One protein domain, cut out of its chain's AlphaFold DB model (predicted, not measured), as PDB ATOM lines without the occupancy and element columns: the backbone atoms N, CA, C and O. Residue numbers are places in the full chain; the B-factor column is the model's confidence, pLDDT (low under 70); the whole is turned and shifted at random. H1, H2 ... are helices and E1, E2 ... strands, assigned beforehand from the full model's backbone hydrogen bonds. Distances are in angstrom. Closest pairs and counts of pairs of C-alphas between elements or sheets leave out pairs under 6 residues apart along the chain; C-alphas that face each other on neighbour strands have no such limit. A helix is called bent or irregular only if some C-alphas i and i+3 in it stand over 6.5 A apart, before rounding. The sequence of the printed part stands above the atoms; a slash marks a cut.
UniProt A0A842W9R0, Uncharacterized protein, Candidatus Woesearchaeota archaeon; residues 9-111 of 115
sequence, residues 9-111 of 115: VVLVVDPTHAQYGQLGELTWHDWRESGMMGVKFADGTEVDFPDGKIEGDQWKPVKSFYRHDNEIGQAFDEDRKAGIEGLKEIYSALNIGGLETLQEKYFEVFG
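What this domain is: This is residues 9 to 111 of the 115 residues of an uncharacterized protein of Candidatus Woesearchaeota archaeon (UniProt A0A842W9R0). A five-stranded antiparallel sheet is curled like part of a barrel, its leaves E4 E3 and E1 E5 facing each other across the hinge E2, with H2 packed on E5 and H3 on E2, and H1 farther out past the end of E5. The printed part has 103 residues, with E1 to E5 followed by H1, H2 and H3; the sheet runs E4 E3 E2 E1 E5, and the class is mixed. It is compact, with a radius of gyration of the C-alphas of 13.3 A and spans of 35 by 30 by 24 A.

How they stand to each other: E1, residues 9 to 12, E2, 23 to 29, E3, 36 to 41, and E4, 46 to 50, make a meander, each strand the antiparallel neighbour of the one before. Within hydrogen-bond range are N 10 and O 24, 2.8 A, N 27 and O 38, 2.8 A, and N 37 and O 49, 2.8 A. E5, residues 62 to 66, is antiparallel to E1, with N 9 and O 65 2.7 A apart. This folded sheet, one sheet bent back on itself, is strongly twisted. H1, residues 71 to 80, only grazes it. H2, residues 84 to 93, is on the sheet at a height of 9.8 A; its closest C-alphas to E5 are Leu 87 and Phe 65, 6.5 A. H1 and H2 touch at Asp 77 and Gly 86, C-alphas 6.3 A apart, the same way at 38 degrees, only just a steep tilt. H3, residues 99 to 110, is on the sheet; the C-alphas of Val 109 and Gly 24 in E2 are closest, 6.3 A. With residues 99 to 102 alone it touches H2, Leu 99 to Lys 88, C-alphas 7.2 A apart, opposite ways at a steep tilt of 53 degrees. In H1, H2 and H3 every O i to N i+4 pair is within hydrogen-bond range.

Where its parts are: E1 begins at C-alpha 9, (319.169, 226.170, 380.873). E2 is 16.4 A long, E3 16.3 A and H3 16.1 A. H3 ends at C-alpha 110, (315.682, 234.546, 380.737).

The domain as a whole: The C-alphas farthest apart, Gly 56 and Gly 111, are 38.0 A apart. The printed part has no cut; the link from E4 to E5 is long. Residue 33, residues 52 to 59, 68 to 70 and 73 have pLDDT under 70.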
ATOM      1  N   VAL A   9     320.439 226.354 380.188       91.81
ATOM      2  CA  VAL A   9     319.169 226.170 380.873       91.81
ATOM      3  C   VAL A   9     319.230 224.878 381.664       91.81
ATOM      4  O   VAL A   9     319.550 223.826 381.114       91.81
ATOM      5  N   VAL A  10     318.880 224.931 382.943       93.94
ATOM      6  CA  VAL A  10     318.810 223.754 383.806       93.94
ATOM      7  C   VAL A  10     317.354 223.455 384.141       93.94
ATOM      8  O   VAL A  10     316.651 224.304 384.675       93.94
ATOM      9  N   LEU A  11     316.900 222.240 383.838       94.50
ATOM     10  CA  LEU A  11     315.599 221.706 384.237       94.50
ATOM     11  C   LEU A  11     315.783 220.748 385.410       94.50
ATOM     12  O   LEU A  11     316.546 219.786 385.313       94.50
ATOM     13  N   VAL A  12     315.028 220.953 386.485       94.06
ATOM     14  CA  VAL A  12     314.977 220.006 387.606       94.06
ATOM     15  C   VAL A  12     314.053 218.845 387.247       94.06
ATOM     16  O   VAL A  12     312.855 219.036 387.035       94.06
ATOM     17  N   VAL A  13     314.604 217.634 387.173       92.06
ATOM     18  CA  VAL A  13     313.906 216.429 386.691       92.06
ATOM     19  C   VAL A  13     313.618 215.399 387.783       92.06
ATOM     20  O   VAL A  13     312.873 214.456 387.527       92.06
ATOM     21  N   ASP A  14     314.161 215.570 388.991       91.00
ATOM     22  CA  ASP A  14     313.837 214.707 390.131       91.00
ATOM     23  C   ASP A  14     312.505 215.124 390.787       91.00
ATOM     24  O   ASP A  14     312.430 216.220 391.350       91.00
ATOM     25  N   PRO A  15     311.464 214.266 390.758       90.31
ATOM     26  CA  PRO A  15     310.133 214.556 391.289       90.31
ATOM     27  C   PRO A  15     310.090 214.698 392.810       90.31
ATOM     28  O   PRO A  15     309.083 215.155 393.347       90.31
ATOM     29  N   THR A  16     311.143 214.289 393.517       90.06
ATOM     30  CA  THR A  16     311.244 214.449 394.971       90.06
ATOM     31  C   THR A  16     311.867 215.785 395.374       90.06
ATOM     32  O   THR A  16     311.757 216.188 396.535       90.06
ATOM     33  N   HIS A  17     312.477 216.504 394.427       90.25
ATOM     34  CA  HIS A  17     313.107 217.789 394.682       90.25
ATOM     35  C   HIS A  17     312.066 218.916 394.788       90.25
ATOM     36  O   HIS A  17     311.120 218.986 394.005       90.25
ATOM     37  N   ALA A  18     312.271 219.862 395.712       91.38
ATOM     38  CA  ALA A  18     311.344 220.980 395.931       91.38
ATOM     39  C   ALA A  18     311.147 221.865 394.684       91.38
ATOM     40  O   ALA A  18     310.082 222.442 394.496       91.38
ATOM     41  N   GLN A  19     312.172 221.930 393.831       93.38
ATOM     42  CA  GLN A  19     312.166 222.688 392.576       93.38
ATOM     43  C   GLN A  19     311.781 221.847 391.348       93.38
ATOM     44  O   GLN A  19     312.045 222.272 390.227       93.38
ATOM     45  N   TYR A  20     311.213 220.646 391.519       93.38
ATOM     46  CA  TYR A  20     310.850 219.776 390.396       93.38
ATOM     47  C   TYR A  20     310.063 220.521 389.308       93.38
ATOM     48  O   TYR A  20     309.086 221.222 389.580       93.38
ATOM     49  N   GLY A  21     310.505 220.366 388.060       93.31
ATOM     50  CA  GLY A  21     309.891 220.991 386.896       93.31
ATOM     51  C   GLY A  21     310.082 222.505 386.784       93.31
ATOM     52  O   GLY A  21     309.410 223.160 385.979       93.31
ATOM     53  N   GLN A  22     310.971 223.088 387.585       95.56
ATOM     54  CA  GLN A  22     311.428 224.456 387.386       95.56
ATOM     55  C   GLN A  22     312.619 224.526 386.432       95.56
ATOM     56  O   GLN A  22     313.410 223.585 386.324       95.56
ATOM     57  N   LEU A  23     312.716 225.671 385.754       96.00
ATOM     58  CA  LEU A  23     313.873 226.065 384.965       96.00
ATOM     59  C   LEU A  23     314.740 227.023 385.775       96.00
ATOM     60  O   LEU A  23     314.214 227.847 386.523       96.00
ATOM     61  N   GLY A  24     316.048 226.948 385.578       95.06
ATOM     62  CA  GLY A  24     316.991 227.914 386.116       95.06
ATOM     63  C   GLY A  24     318.172 228.167 385.189       95.06
ATOM     64  O   GLY A  24     318.440 227.402 384.260       95.06
ATOM     65  N   GLU A  25     318.868 229.265 385.455       93.88
ATOM     66  CA  GLU A  25     320.108 229.661 384.798       93.88
ATOM     67  C   GLU A  25     321.300 229.009 385.503       93.88
ATOM     68  O   GLU A  25     321.424 229.077 386.731       93.88
ATOM     69  N   LEU A  26     322.202 228.401 384.731       92.12
ATOM     70  CA  LEU A  26     323.480 227.936 385.255       92.12
ATOM     71  C   LEU A  26     324.388 229.134 385.582       92.12
ATOM     72  O   LEU A  26     324.920 229.790 384.691       92.12
ATOM     73  N   THR A  27     324.619 229.387 386.867       92.12
ATOM     74  CA  THR A  27     325.439 230.516 387.352       92.12
ATOM     75  C   THR A  27     326.907 230.174 387.568       92.12
ATOM     76  O   THR A  27     327.760 231.058 387.511       92.12
ATOM     77  N   TRP A  28     327.221 228.908 387.836       90.19
ATOM     78  CA  TRP A  28     328.590 228.422 387.966       90.19
ATOM     79  C   TRP A  28     328.648 226.907 387.825       90.19
ATOM     80  O   TRP A  28     327.658 226.200 388.006       90.19
ATOM     81  N   HIS A  29     329.842 226.415 387.507       87.00
ATOM     82  CA  HIS A  29     330.099 224.999 387.330       87.00
ATOM     83  C   HIS A  29     331.572 224.691 387.611       87.00
ATOM     84  O   HIS A  29     332.449 225.351 387.047       87.00
ATOM     85  N   ASP A  30     331.871 223.719 388.479       86.25
ATOM     86  CA  ASP A  30     333.264 223.426 388.863       86.25
ATOM     87  C   ASP A  30     334.002 222.470 387.902       86.25
ATOM     88  O   ASP A  30     335.231 222.379 387.952       86.25
ATOM     89  N   TRP A  31     333.259 221.811 387.001       79.38
ATOM     90  CA  TRP A  31     333.735 220.908 385.937       79.38
ATOM     91  C   TRP A  31     334.583 219.736 386.437       79.38
ATOM     92  O   TRP A  31     335.456 219.234 385.723       79.38
ATOM     93  N   ARG A  32     334.349 219.301 387.674       81.19
ATOM     94  CA  ARG A  32     335.046 218.156 388.261       81.19
ATOM     95  C   ARG A  32     334.283 216.867 388.003       81.19
ATOM     96  O   ARG A  32     333.069 216.850 387.823       81.19
ATOM     97  N   GLU A  33     335.005 215.753 388.030       66.62
ATOM     98  CA  GLU A  33     334.371 214.444 388.145       66.62
ATOM     99  C   GLU A  33     333.623 214.389 389.488       66.62
ATOM    100  O   GLU A  33     334.230 214.602 390.536       66.62
ATOM    101  N   SER A  34     332.303 214.168 389.456       74.69
ATOM    102  CA  SER A  34     331.401 214.385 390.610       74.69
ATOM    103  C   SER A  34     331.354 215.841 391.104       74.69
ATOM    104  O   SER A  34     331.335 216.103 392.305       74.69
ATOM    105  N   GLY A  35     331.378 216.782 390.162       80.75
ATOM    106  CA  GLY A  35     331.323 218.213 390.413       80.75
ATOM    107  C   GLY A  35     329.966 218.736 390.869       80.75
ATOM    108  O   GLY A  35     328.974 218.004 390.939       80.75
ATOM    109  N   MET A  36     329.937 220.033 391.144       87.81
ATOM    110  CA  MET A  36     328.740 220.782 391.509       87.81
ATOM    111  C   MET A  36     328.476 221.905 390.503       87.81
ATOM    112  O   MET A  36     329.394 222.435 389.863       87.81
ATOM    113  N   MET A  37     327.208 222.284 390.404       90.62
ATOM    114  CA  MET A  37     326.737 223.418 389.630       90.62
ATOM    115  C   MET A  37     325.759 224.267 390.433       90.62
ATOM    116  O   MET A  37     324.924 223.720 391.148       90.62
ATOM    117  N   GLY A  38     325.830 225.587 390.279       93.69
ATOM    118  CA  GLY A  38     324.875 226.510 390.889       93.69
ATOM    119  C   GLY A  38     323.807 226.938 389.904       93.69
ATOM    120  O   GLY A  38     324.120 227.394 388.801       93.69
ATOM    121  N   VAL A  39     322.549 226.843 390.318       94.62
ATOM    122  CA  VAL A  39     321.387 227.172 389.492       94.62
ATOM    123  C   VAL A  39     320.583 228.277 390.154       94.62
ATOM    124  O   VAL A  39     320.204 228.150 391.318       94.62
ATOM    125  N   LYS A  40     320.292 229.338 389.398       95.56
ATOM    126  CA  LYS A  40     319.425 230.437 389.826       95.56
ATOM    127  C   LYS A  40     318.049 230.326 389.179       95.56
ATOM    128  O   LYS A  40     317.944 230.237 387.958       95.56
ATOM    129  N   PHE A  41     317.002 230.355 389.991       96.06
ATOM    130  CA  PHE A  41     315.607 230.282 389.554       96.06
ATOM    131  C   PHE A  41     314.992 231.679 389.362       96.06
ATOM    132  O   PHE A  41     315.555 232.689 389.792       96.06
ATOM    133  N   ALA A  42     313.816 231.738 388.729       94.44
ATOM    134  CA  ALA A  42     313.107 232.990 388.438       94.44
ATOM    135  C   ALA A  42     312.748 233.807 389.695       94.44
ATOM    136  O   ALA A  42     312.714 235.036 389.657       94.44
ATOM    137  N   ASP A  43     312.522 233.140 390.827       93.81
ATOM    138  CA  ASP A  43     312.252 233.783 392.119       93.81
ATOM    139  C   ASP A  43     313.513 234.375 392.785       93.81
ATOM    140  O   ASP A  43     313.426 235.005 393.839       93.81
ATOM    141  N   GLY A  44     314.685 234.193 392.167       93.50
ATOM    142  CA  GLY A  44     315.983 234.612 392.681       93.50
ATOM    143  C   GLY A  44     316.631 233.617 393.644       93.50
ATOM    144  O   GLY A  44     317.735 233.890 394.114       93.50
ATOM    145  N   THR A  45     315.990 232.481 393.932       94.44
ATOM    146  CA  THR A  45     316.582 231.401 394.726       94.44
ATOM    147  C   THR A  45     317.768 230.798 393.975       94.44
ATOM    148  O   THR A  45     317.684 230.537 392.775       94.44
ATOM    149  N   GLU A  46     318.858 230.528 394.692       95.38
ATOM    150  CA  GLU A  46     320.030 229.818 394.175       95.38
ATOM    151  C   GLU A  46     320.179 228.473 394.894       95.38
ATOM    152  O   GLU A  46     320.078 228.400 396.122       95.38
ATOM    153  N   VAL A  47     320.377 227.397 394.130       94.75
ATOM    154  CA  VAL A  47     320.544 226.031 394.648       94.75
ATOM    155  C   VAL A  47     321.698 225.346 393.931       94.75
ATOM    156  O   VAL A  47     321.821 225.437 392.710       94.75
ATOM    157  N   ASP A  48     322.496 224.608 394.696       93.31
ATOM    158  CA  ASP A  48     323.584 223.805 394.160       93.31
ATOM    159  C   ASP A  48     323.111 222.378 393.856       93.31
ATOM    160  O   ASP A  48     322.504 221.714 394.700       93.31
ATOM    161  N   PHE A  49     323.439 221.886 392.664       90.50
ATOM    162  CA  PHE A  49     323.157 220.526 392.216       90.50
ATOM    163  C   PHE A  49     324.446 219.767 391.887       90.50
ATOM    164  O   PHE A  49     325.403 220.367 391.398       90.50
ATOM    165  N   PRO A  50     324.481 218.440 392.090       85.81
ATOM    166  CA  PRO A  50     325.559 217.610 391.570       85.81
ATOM    167  C   PRO A  50     325.495 217.537 390.034       85.81
ATOM    168  O   PRO A  50     324.457 217.206 389.457       85.81
ATOM    169  N   ASP A  51     326.616 217.810 389.366       72.75
ATOM    170  CA  ASP A  51     326.767 217.728 387.903       72.75
ATOM    171  C   ASP A  51     327.110 216.310 387.404       72.75
ATOM    172  O   ASP A  51     326.802 215.896 386.279       72.75
ATOM    173  N   GLY A  52     327.698 215.489 388.271       62.53
ATOM    174  CA  GLY A  52     328.194 214.163 387.921       62.53
ATOM    175  C   GLY A  52     327.282 213.004 388.318       62.53
ATOM    176  O   GLY A  52     326.412 213.119 389.173       62.53
ATOM    177  N   LYS A  53     327.543 211.837 387.716       50.50
ATOM    178  CA  LYS A  53     327.236 210.557 388.363       50.50
ATOM    179  C   LYS A  53     328.193 210.409 389.544       50.50
ATOM    180  O   LYS A  53     329.397 210.349 389.312       50.50
ATOM    181  N   ILE A  54     327.675 210.268 390.757       51.81
ATOM    182  CA  ILE A  54     328.406 209.543 391.796       51.81
ATOM    183  C   ILE A  54     328.349 208.059 391.395       51.81
ATOM    184  O   ILE A  54     327.334 207.576 390.883       51.81
ATOM    185  N   GLU A  55     329.450 207.324 391.524       44.53
ATOM    186  CA  GLU A  55     329.453 205.890 391.226       44.53
ATOM    187  C   GLU A  55     328.433 205.178 392.136       44.53
ATOM    188  O   GLU A  55     328.577 205.166 393.356       44.53
ATOM    189  N   GLY A  56     327.364 204.635 391.540       56.78
ATOM    190  CA  GLY A  56     326.244 204.013 392.259       56.78
ATOM    191  C   GLY A  56     324.949 204.833 392.320       56.78
ATOM    192  O   GLY A  56     323.943 204.294 392.781       56.78
ATOM    193  N   ASP A  57     324.929 206.075 391.822       53.25
ATOM    194  CA  ASP A  57     323.738 206.930 391.915       53.25
ATOM    195  C   ASP A  57     322.631 206.583 390.904       53.25
ATOM    196  O   ASP A  57     322.879 206.287 389.725       53.25
ATOM    197  N   GLN A  58     321.382 206.669 391.377       61.69
ATOM    198  CA  GLN A  58     320.192 206.766 390.530       61.69
ATOM    199  C   GLN A  58     319.987 208.218 390.079       61.69
ATOM    200  O   GLN A  58     320.458 209.139 390.724       61.69
ATOM    201  N   TRP A  59     319.314 208.368 388.932       59.97
ATOM    202  CA  TRP A  59     318.760 209.588 388.318       59.97
ATOM    203  C   TRP A  59     319.314 210.954 388.778       59.97
ATOM    204  O   TRP A  59     319.089 211.395 389.899       59.97
ATOM    205  N   LYS A  60     319.964 211.685 387.858       76.19
ATOM    206  CA  LYS A  60     320.429 213.056 388.121       76.19
ATOM    207  C   LYS A  60     319.242 213.966 388.482       76.19
ATOM    208  O   LYS A  60     318.240 213.911 387.767       76.19
ATOM    209  N   PRO A  61     319.367 214.842 389.497       86.06
ATOM    210  CA  PRO A  61     318.278 215.727 389.902       86.06
ATOM    211  C   PRO A  61     317.955 216.800 388.862       86.06
ATOM    212  O   PRO A  61     316.855 217.351 388.860       86.06
ATOM    213  N   VAL A  62     318.894 217.067 387.951       90.75
ATOM    214  CA  VAL A  62     318.779 218.081 386.907       90.75
ATOM    215  C   VAL A  62     319.249 217.573 385.545       90.75
ATOM    216  O   VAL A  62     320.017 216.610 385.438       90.75
ATOM    217  N   LYS A  63     318.805 218.261 384.493       90.44
ATOM    218  CA  LYS A  63     319.352 218.187 383.137       90.44
ATOM    219  C   LYS A  63     319.653 219.585 382.621       90.44
ATOM    220  O   LYS A  63     318.867 220.495 382.856       90.44
ATOM    221  N   SER A  64     320.746 219.717 381.880       89.75
ATOM    222  CA  SER A  64     321.197 220.992 381.321       89.75
ATOM    223  C   SER A  64     321.084 220.987 379.799       89.75
ATOM    224  O   SER A  64     321.355 219.966 379.163       89.75
ATOM    225  N   PHE A  65     320.713 222.130 379.233       89.50
ATOM    226  CA  PHE A  65     320.464 222.346 377.810       89.50
ATOM    227  C   PHE A  65     321.067 223.674 377.375       89.50
ATOM    228  O   PHE A  65     321.038 224.626 378.145       89.50
ATOM    229  N   TYR A  66     321.580 223.777 376.155       86.75
ATOM    230  CA  TYR A  66     322.039 225.054 375.612       86.75
ATOM    231  C   TYR A  66     320.870 226.022 375.402       86.75
ATOM    232  O   TYR A  66     319.868 225.675 374.775       86.75
ATOM    233  N   ARG A  67     321.026 227.236 375.943       79.88
ATOM    234  CA  ARG A  67     320.193 228.409 375.680       79.88
ATOM    235  C   ARG A  67     320.638 228.967 374.321       79.88
ATOM    236  O   ARG A  67     321.826 229.212 374.139       79.88
ATOM    237  N   HIS A  68     319.710 229.156 373.385       67.56
ATOM    238  CA  HIS A  68     319.902 229.715 372.032       67.56
ATOM    239  C   HIS A  68     320.250 228.790 370.854       67.56
ATOM    240  O   HIS A  68     320.928 227.769 370.945       67.56
ATOM    241  N   ASP A  69     319.830 229.312 369.702       59.06
ATOM    242  CA  ASP A  69     319.874 228.784 368.342       59.06
ATOM    243  C   ASP A  69     321.232 229.015 367.643       59.06
ATOM    244  O   ASP A  69     321.312 229.367 366.466       59.06
ATOM    245  N   ASN A  70     322.341 228.895 368.382       60.69
ATOM    246  CA  ASN A  70     323.668 228.957 367.769       60.69
ATOM    247  C   ASN A  70     324.097 227.569 367.261       60.69
ATOM    248  O   ASN A  70     323.637 226.538 367.755       60.69
ATOM    249  N   GLU A  71     325.011 227.537 366.289       70.31
ATOM    250  CA  GLU A  71     325.458 226.295 365.634       70.31
ATOM    251  C   GLU A  71     325.964 225.231 366.627       70.31
ATOM    252  O   GLU A  71     325.870 224.037 366.355       70.31
ATOM    253  N   ILE A  72     326.478 225.647 367.792       71.75
ATOM    254  CA  ILE A  72     326.949 224.733 368.838       71.75
ATOM    255  C   ILE A  72     325.754 224.032 369.487       71.75
ATOM    256  O   ILE A  72     325.730 222.804 369.538       71.75
ATOM    257  N   GLY A  73     324.760 224.794 369.952       69.62
ATOM    258  CA  GLY A  73     323.536 224.251 370.541       69.62
ATOM    259  C   GLY A  73     322.801 223.322 369.577       69.62
ATOM    260  O   GLY A  73     322.476 222.198 369.954       69.62
ATOM    261  N   GLN A  74     322.643 223.740 368.316       74.00
ATOM    262  CA  GLN A  74     322.008 222.940 367.262       74.00
ATOM    263  C   GLN A  74     322.761 221.628 366.996       74.00
ATOM    264  O   GLN A  74     322.155 220.557 367.016       74.00
ATOM    265  N   ALA A  75     324.089 221.677 366.841       75.75
ATOM    266  CA  ALA A  75     324.898 220.474 366.637       75.75
ATOM    267  C   ALA A  75     324.816 219.501 367.828       75.75
ATOM    268  O   ALA A  75     324.802 218.282 367.651       75.75
ATOM    269  N   PHE A  76     324.746 220.026 369.056       73.00
ATOM    270  CA  PHE A  76     324.549 219.206 370.250       73.00
ATOM    271  C   PHE A  76     323.131 218.638 370.360       73.00
ATOM    272  O   PHE A  76     322.959 217.563 370.939       73.00
ATOM    273  N   ASP A  77     322.120 219.320 369.829       78.31
ATOM    274  CA  ASP A  77     320.744 218.835 369.860       78.31
ATOM    275  C   ASP A  77     320.526 217.673 368.885       78.31
ATOM    276  O   ASP A  77     319.907 216.673 369.257       78.31
ATOM    277  N   GLU A  78     321.124 217.746 367.690       75.62
ATOM    278  CA  GLU A  78     321.094 216.670 366.690       75.62
ATOM    279  C   GLU A  78     321.716 215.362 367.209       75.62
ATOM    280  O   GLU A  78     321.166 214.283 366.981       75.62
ATOM    281  N   ASP A  79     322.840 215.445 367.927       72.25
ATOM    282  CA  ASP A  79     323.588 214.269 368.399       72.25
ATOM    283  C   ASP A  79     323.151 213.802 369.802       72.25
ATOM    284  O   ASP A  79     323.204 212.614 370.122       72.25
ATOM    285  N   ARG A  80     322.734 214.728 370.682       76.56
ATOM    286  CA  ARG A  80     322.624 214.457 372.131       76.56
ATOM    287  C   ARG A  80     321.374 214.986 372.813       76.56
ATOM    288  O   ARG A  80     321.259 214.788 374.025       76.56
ATOM    289  N   LYS A  81     320.452 215.632 372.091       82.94
ATOM    290  CA  LYS A  81     319.249 216.246 372.685       82.94
ATOM    291  C   LYS A  81     319.589 217.209 373.828       82.94
ATOM    292  O   LYS A  81     318.949 217.204 374.880       82.94
ATOM    293  N   ALA A  82     320.671 217.964 373.647       82.38
ATOM    294  CA  ALA A  82     321.213 218.887 374.638       82.38
ATOM    295  C   ALA A  82     320.947 220.361 374.285       82.38
ATOM    296  O   ALA A  82     321.545 221.242 374.896       82.38
ATOM    297  N   GLY A  83     320.074 220.638 373.316       87.75
ATOM    298  CA  GLY A  83     319.585 221.972 372.972       87.75
ATOM    299  C   GLY A  83     318.109 222.158 373.333       87.75
ATOM    300  O   GLY A  83     317.552 221.451 374.180       87.75
ATOM    301  N   ILE A  84     317.479 223.142 372.695       88.56
ATOM    302  CA  ILE A  84     316.101 223.558 372.969       88.56
ATOM    303  C   ILE A  84     315.072 222.482 372.590       88.56
ATOM    304  O   ILE A  84     314.102 222.295 373.329       88.56
ATOM    305  N   GLU A  85     315.268 221.727 371.507       89.25
ATOM    306  CA  GLU A  85     314.339 220.647 371.155       89.25
ATOM    307  C   GLU A  85     314.433 219.504 372.165       89.25
ATOM    308  O   GLU A  85     313.410 218.959 372.586       89.25
ATOM    309  N   GLY A  86     315.641 219.190 372.642       90.81
ATOM    310  CA  GLY A  86     315.843 218.274 373.763       90.81
ATOM    311  C   GLY A  86     315.117 218.715 375.039       90.81
ATOM    312  O   GLY A  86     314.481 217.889 375.704       90.81
ATOM    313  N   LEU A  87     315.150 220.014 375.359       92.44
ATOM    314  CA  LEU A  87     314.401 220.585 376.480       92.44
ATOM    315  C   LEU A  87     312.889 220.390 376.296       92.44
ATOM    316  O   LEU A  87     312.235 219.867 377.201       92.44
ATOM    317  N   LYS A  88     312.337 220.763 375.132       92.38
ATOM    318  CA  LYS A  88     310.906 220.602 374.808       92.38
ATOM    319  C   LYS A  88     310.466 219.140 374.933       92.38
ATOM    320  O   LYS A  88     309.426 218.854 375.538       92.38
ATOM    321  N   GLU A  89     311.266 218.213 374.405       92.00
ATOM    322  CA  GLU A  89     311.003 216.772 374.434       92.00
ATOM    323  C   GLU A  89     310.968 216.236 375.872       92.00
ATOM    324  O   GLU A  89     310.001 215.585 376.276       92.00
ATOM    325  N   ILE A  90     311.986 216.554 376.675       91.75
ATOM    326  CA  ILE A  90     312.082 216.075 378.058       91.75
ATOM    327  C   ILE A  90     311.003 216.699 378.939       91.75
ATOM    328  O   ILE A  90     310.383 215.987 379.726       91.75
ATOM    329  N   TYR A  91     310.748 218.000 378.806       93.06
ATOM    330  CA  TYR A  91     309.713 218.678 379.580       93.06
ATOM    331  C   TYR A  91     308.330 218.065 379.327       93.06
ATOM    332  O   TYR A  91     307.594 217.766 380.270       93.06
ATOM    333  N   SER A  92     308.022 217.787 378.055       91.25
ATOM    334  CA  SER A  92     306.782 217.115 377.655       91.25
ATOM    335  C   SER A  92     306.711 215.686 378.201       91.25
ATOM    336  O   SER A  92     305.685 215.281 378.742       91.25
ATOM    337  N   ALA A  93     307.808 214.924 378.123       91.12
ATOM    338  CA  ALA A  93     307.863 213.546 378.615       91.12
ATOM    339  C   ALA A  93     307.679 213.433 380.140       91.12
ATOM    340  O   ALA A  93     307.169 212.425 380.630       91.12
ATOM    341  N   LEU A  94     308.081 214.462 380.890       90.00
ATOM    342  CA  LEU A  94     307.926 214.516 382.342       90.00
ATOM    343  C   LEU A  94     306.509 214.915 382.791       90.00
ATOM    344  O   LEU A  94     306.234 214.861 383.985       90.00
ATOM    345  N   ASN A  95     305.603 215.285 381.874       88.75
ATOM    346  CA  ASN A  95     304.241 215.745 382.186       88.75
ATOM    347  C   ASN A  95     304.192 216.892 383.221       88.75
ATOM    348  O   ASN A  95     303.231 217.007 383.982       88.75
ATOM    349  N   ILE A  96     305.220 217.747 383.250       86.62
ATOM    350  CA  ILE A  96     305.281 218.921 384.139       86.62
ATOM    351  C   ILE A  96     304.283 219.996 383.674       86.62
ATOM    352  O   ILE A  96     303.717 220.727 384.484       86.62
ATOM    353  N   GLY A  97     304.054 220.085 382.363       88.00
ATOM    354  CA  GLY A  97     303.118 221.011 381.737       88.00
ATOM    355  C   GLY A  97     303.177 220.929 380.213       88.00
ATOM    356  O   GLY A  97     303.913 220.118 379.652       88.00
ATOM    357  N   GLY A  98     302.395 221.779 379.547       89.69
ATOM    358  CA  GLY A  98     302.446 221.938 378.092       89.69
ATOM    359  C   GLY A  98     303.544 222.904 377.639       89.69
ATOM    360  O   GLY A  98     304.208 223.543 378.459       89.69
ATOM    361  N   LEU A  99     303.694 223.046 376.319       90.31
ATOM    362  CA  LEU A  99     304.654 223.975 375.710       90.31
ATOM    363  C   LEU A  99     304.400 225.439 376.100       90.31
ATOM    364  O   LEU A  99     305.358 226.174 376.299       90.31
ATOM    365  N   GLU A 100     303.141 225.845 376.282       91.94
ATOM    366  CA  GLU A 100     302.797 227.198 376.750       91.94
ATOM    367  C   GLU A 100     303.411 227.484 378.130       91.94
ATOM    368  O   GLU A 100     304.095 228.485 378.317       91.94
ATOM    369  N   THR A 101     303.270 226.552 379.078       93.44
ATOM    370  CA  THR A 101     303.867 226.676 380.418       93.44
ATOM    371  C   THR A 101     305.392 226.673 380.371       93.44
ATOM    372  O   THR A 101     306.041 227.374 381.145       93.44
ATOM    373  N   LEU A 102     305.984 225.867 379.484       94.38
ATOM    374  CA  LEU A 102     307.431 225.862 379.282       94.38
ATOM    375  C   LEU A 102     307.912 227.235 378.794       94.38
ATOM    376  O   LEU A 102     308.901 227.754 379.307       94.38
ATOM    377  N   GLN A 103     307.194 227.825 377.841       93.38
ATOM    378  CA  GLN A 103     307.505 229.129 377.273       93.38
ATOM    379  C   GLN A 103     307.395 230.255 378.313       93.38
ATOM    380  O   GLN A 103     308.281 231.104 378.375       93.38
ATOM    381  N   GLU A 104     306.367 230.233 379.166       94.12
ATOM    382  CA  GLU A 104     306.220 231.175 380.286       94.12
ATOM    383  C   GLU A 104     307.386 231.069 381.277       94.12
ATOM    384  O   GLU A 104     308.061 232.061 381.542       94.12
ATOM    385  N   LYS A 105     307.689 229.858 381.763       94.06
ATOM    386  CA  LYS A 105     308.794 229.618 382.710       94.06
ATOM    387  C   LYS A 105     310.144 230.041 382.144       94.06
ATOM    388  O   LYS A 105     310.995 230.547 382.868       94.06
ATOM    389  N   TYR A 106     310.363 229.806 380.856       94.00
ATOM    390  CA  TYR A 106     311.600 230.208 380.202       94.00
ATOM    391  C   TYR A 106     311.711 231.734 380.133       94.00
ATOM    392  O   TYR A 106     312.760 232.286 380.466       94.00
ATOM    393  N   PHE A 107     310.618 232.424 379.794       93.12
ATOM    394  CA  PHE A 107     310.569 233.886 379.795       93.12
ATOM    395  C   PHE A 107     310.801 234.474 381.192       93.12
ATOM    396  O   PHE A 107     311.510 235.468 381.324       93.12
ATOM    397  N   GLU A 108     310.263 233.855 382.242       94.31
ATOM    398  CA  GLU A 108     310.481 234.292 383.628       94.31
ATOM    399  C   GLU A 108     311.958 234.249 384.047       94.31
ATOM    400  O   GLU A 108     312.411 235.130 384.777       94.31
ATOM    401  N   VAL A 109     312.714 233.250 383.582       92.94
ATOM    402  CA  VAL A 109     314.136 233.099 383.925       92.94
ATOM    403  C   VAL A 109     315.021 233.976 383.036       92.94
ATOM    404  O   VAL A 109     315.944 234.620 383.528       92.94
ATOM    405  N   PHE A 110     314.744 234.015 381.732       90.06
ATOM    406  CA  PHE A 110     315.682 234.546 380.737       90.06
ATOM    407  C   PHE A 110     315.221 235.831 380.039       90.06
ATOM    408  O   PHE A 110     316.023 236.468 379.359       90.06
ATOM    409  N   GLY A 111     313.962 236.242 380.211       89.88
ATOM    410  CA  GLY A 111     313.393 237.446 379.594       89.88
ATOM    411  C   GLY A 111     313.118 237.330 378.091       89.88
ATOM    412  O   GLY A 111     312.928 238.350 377.426       89.88
TER     413      GLY A 111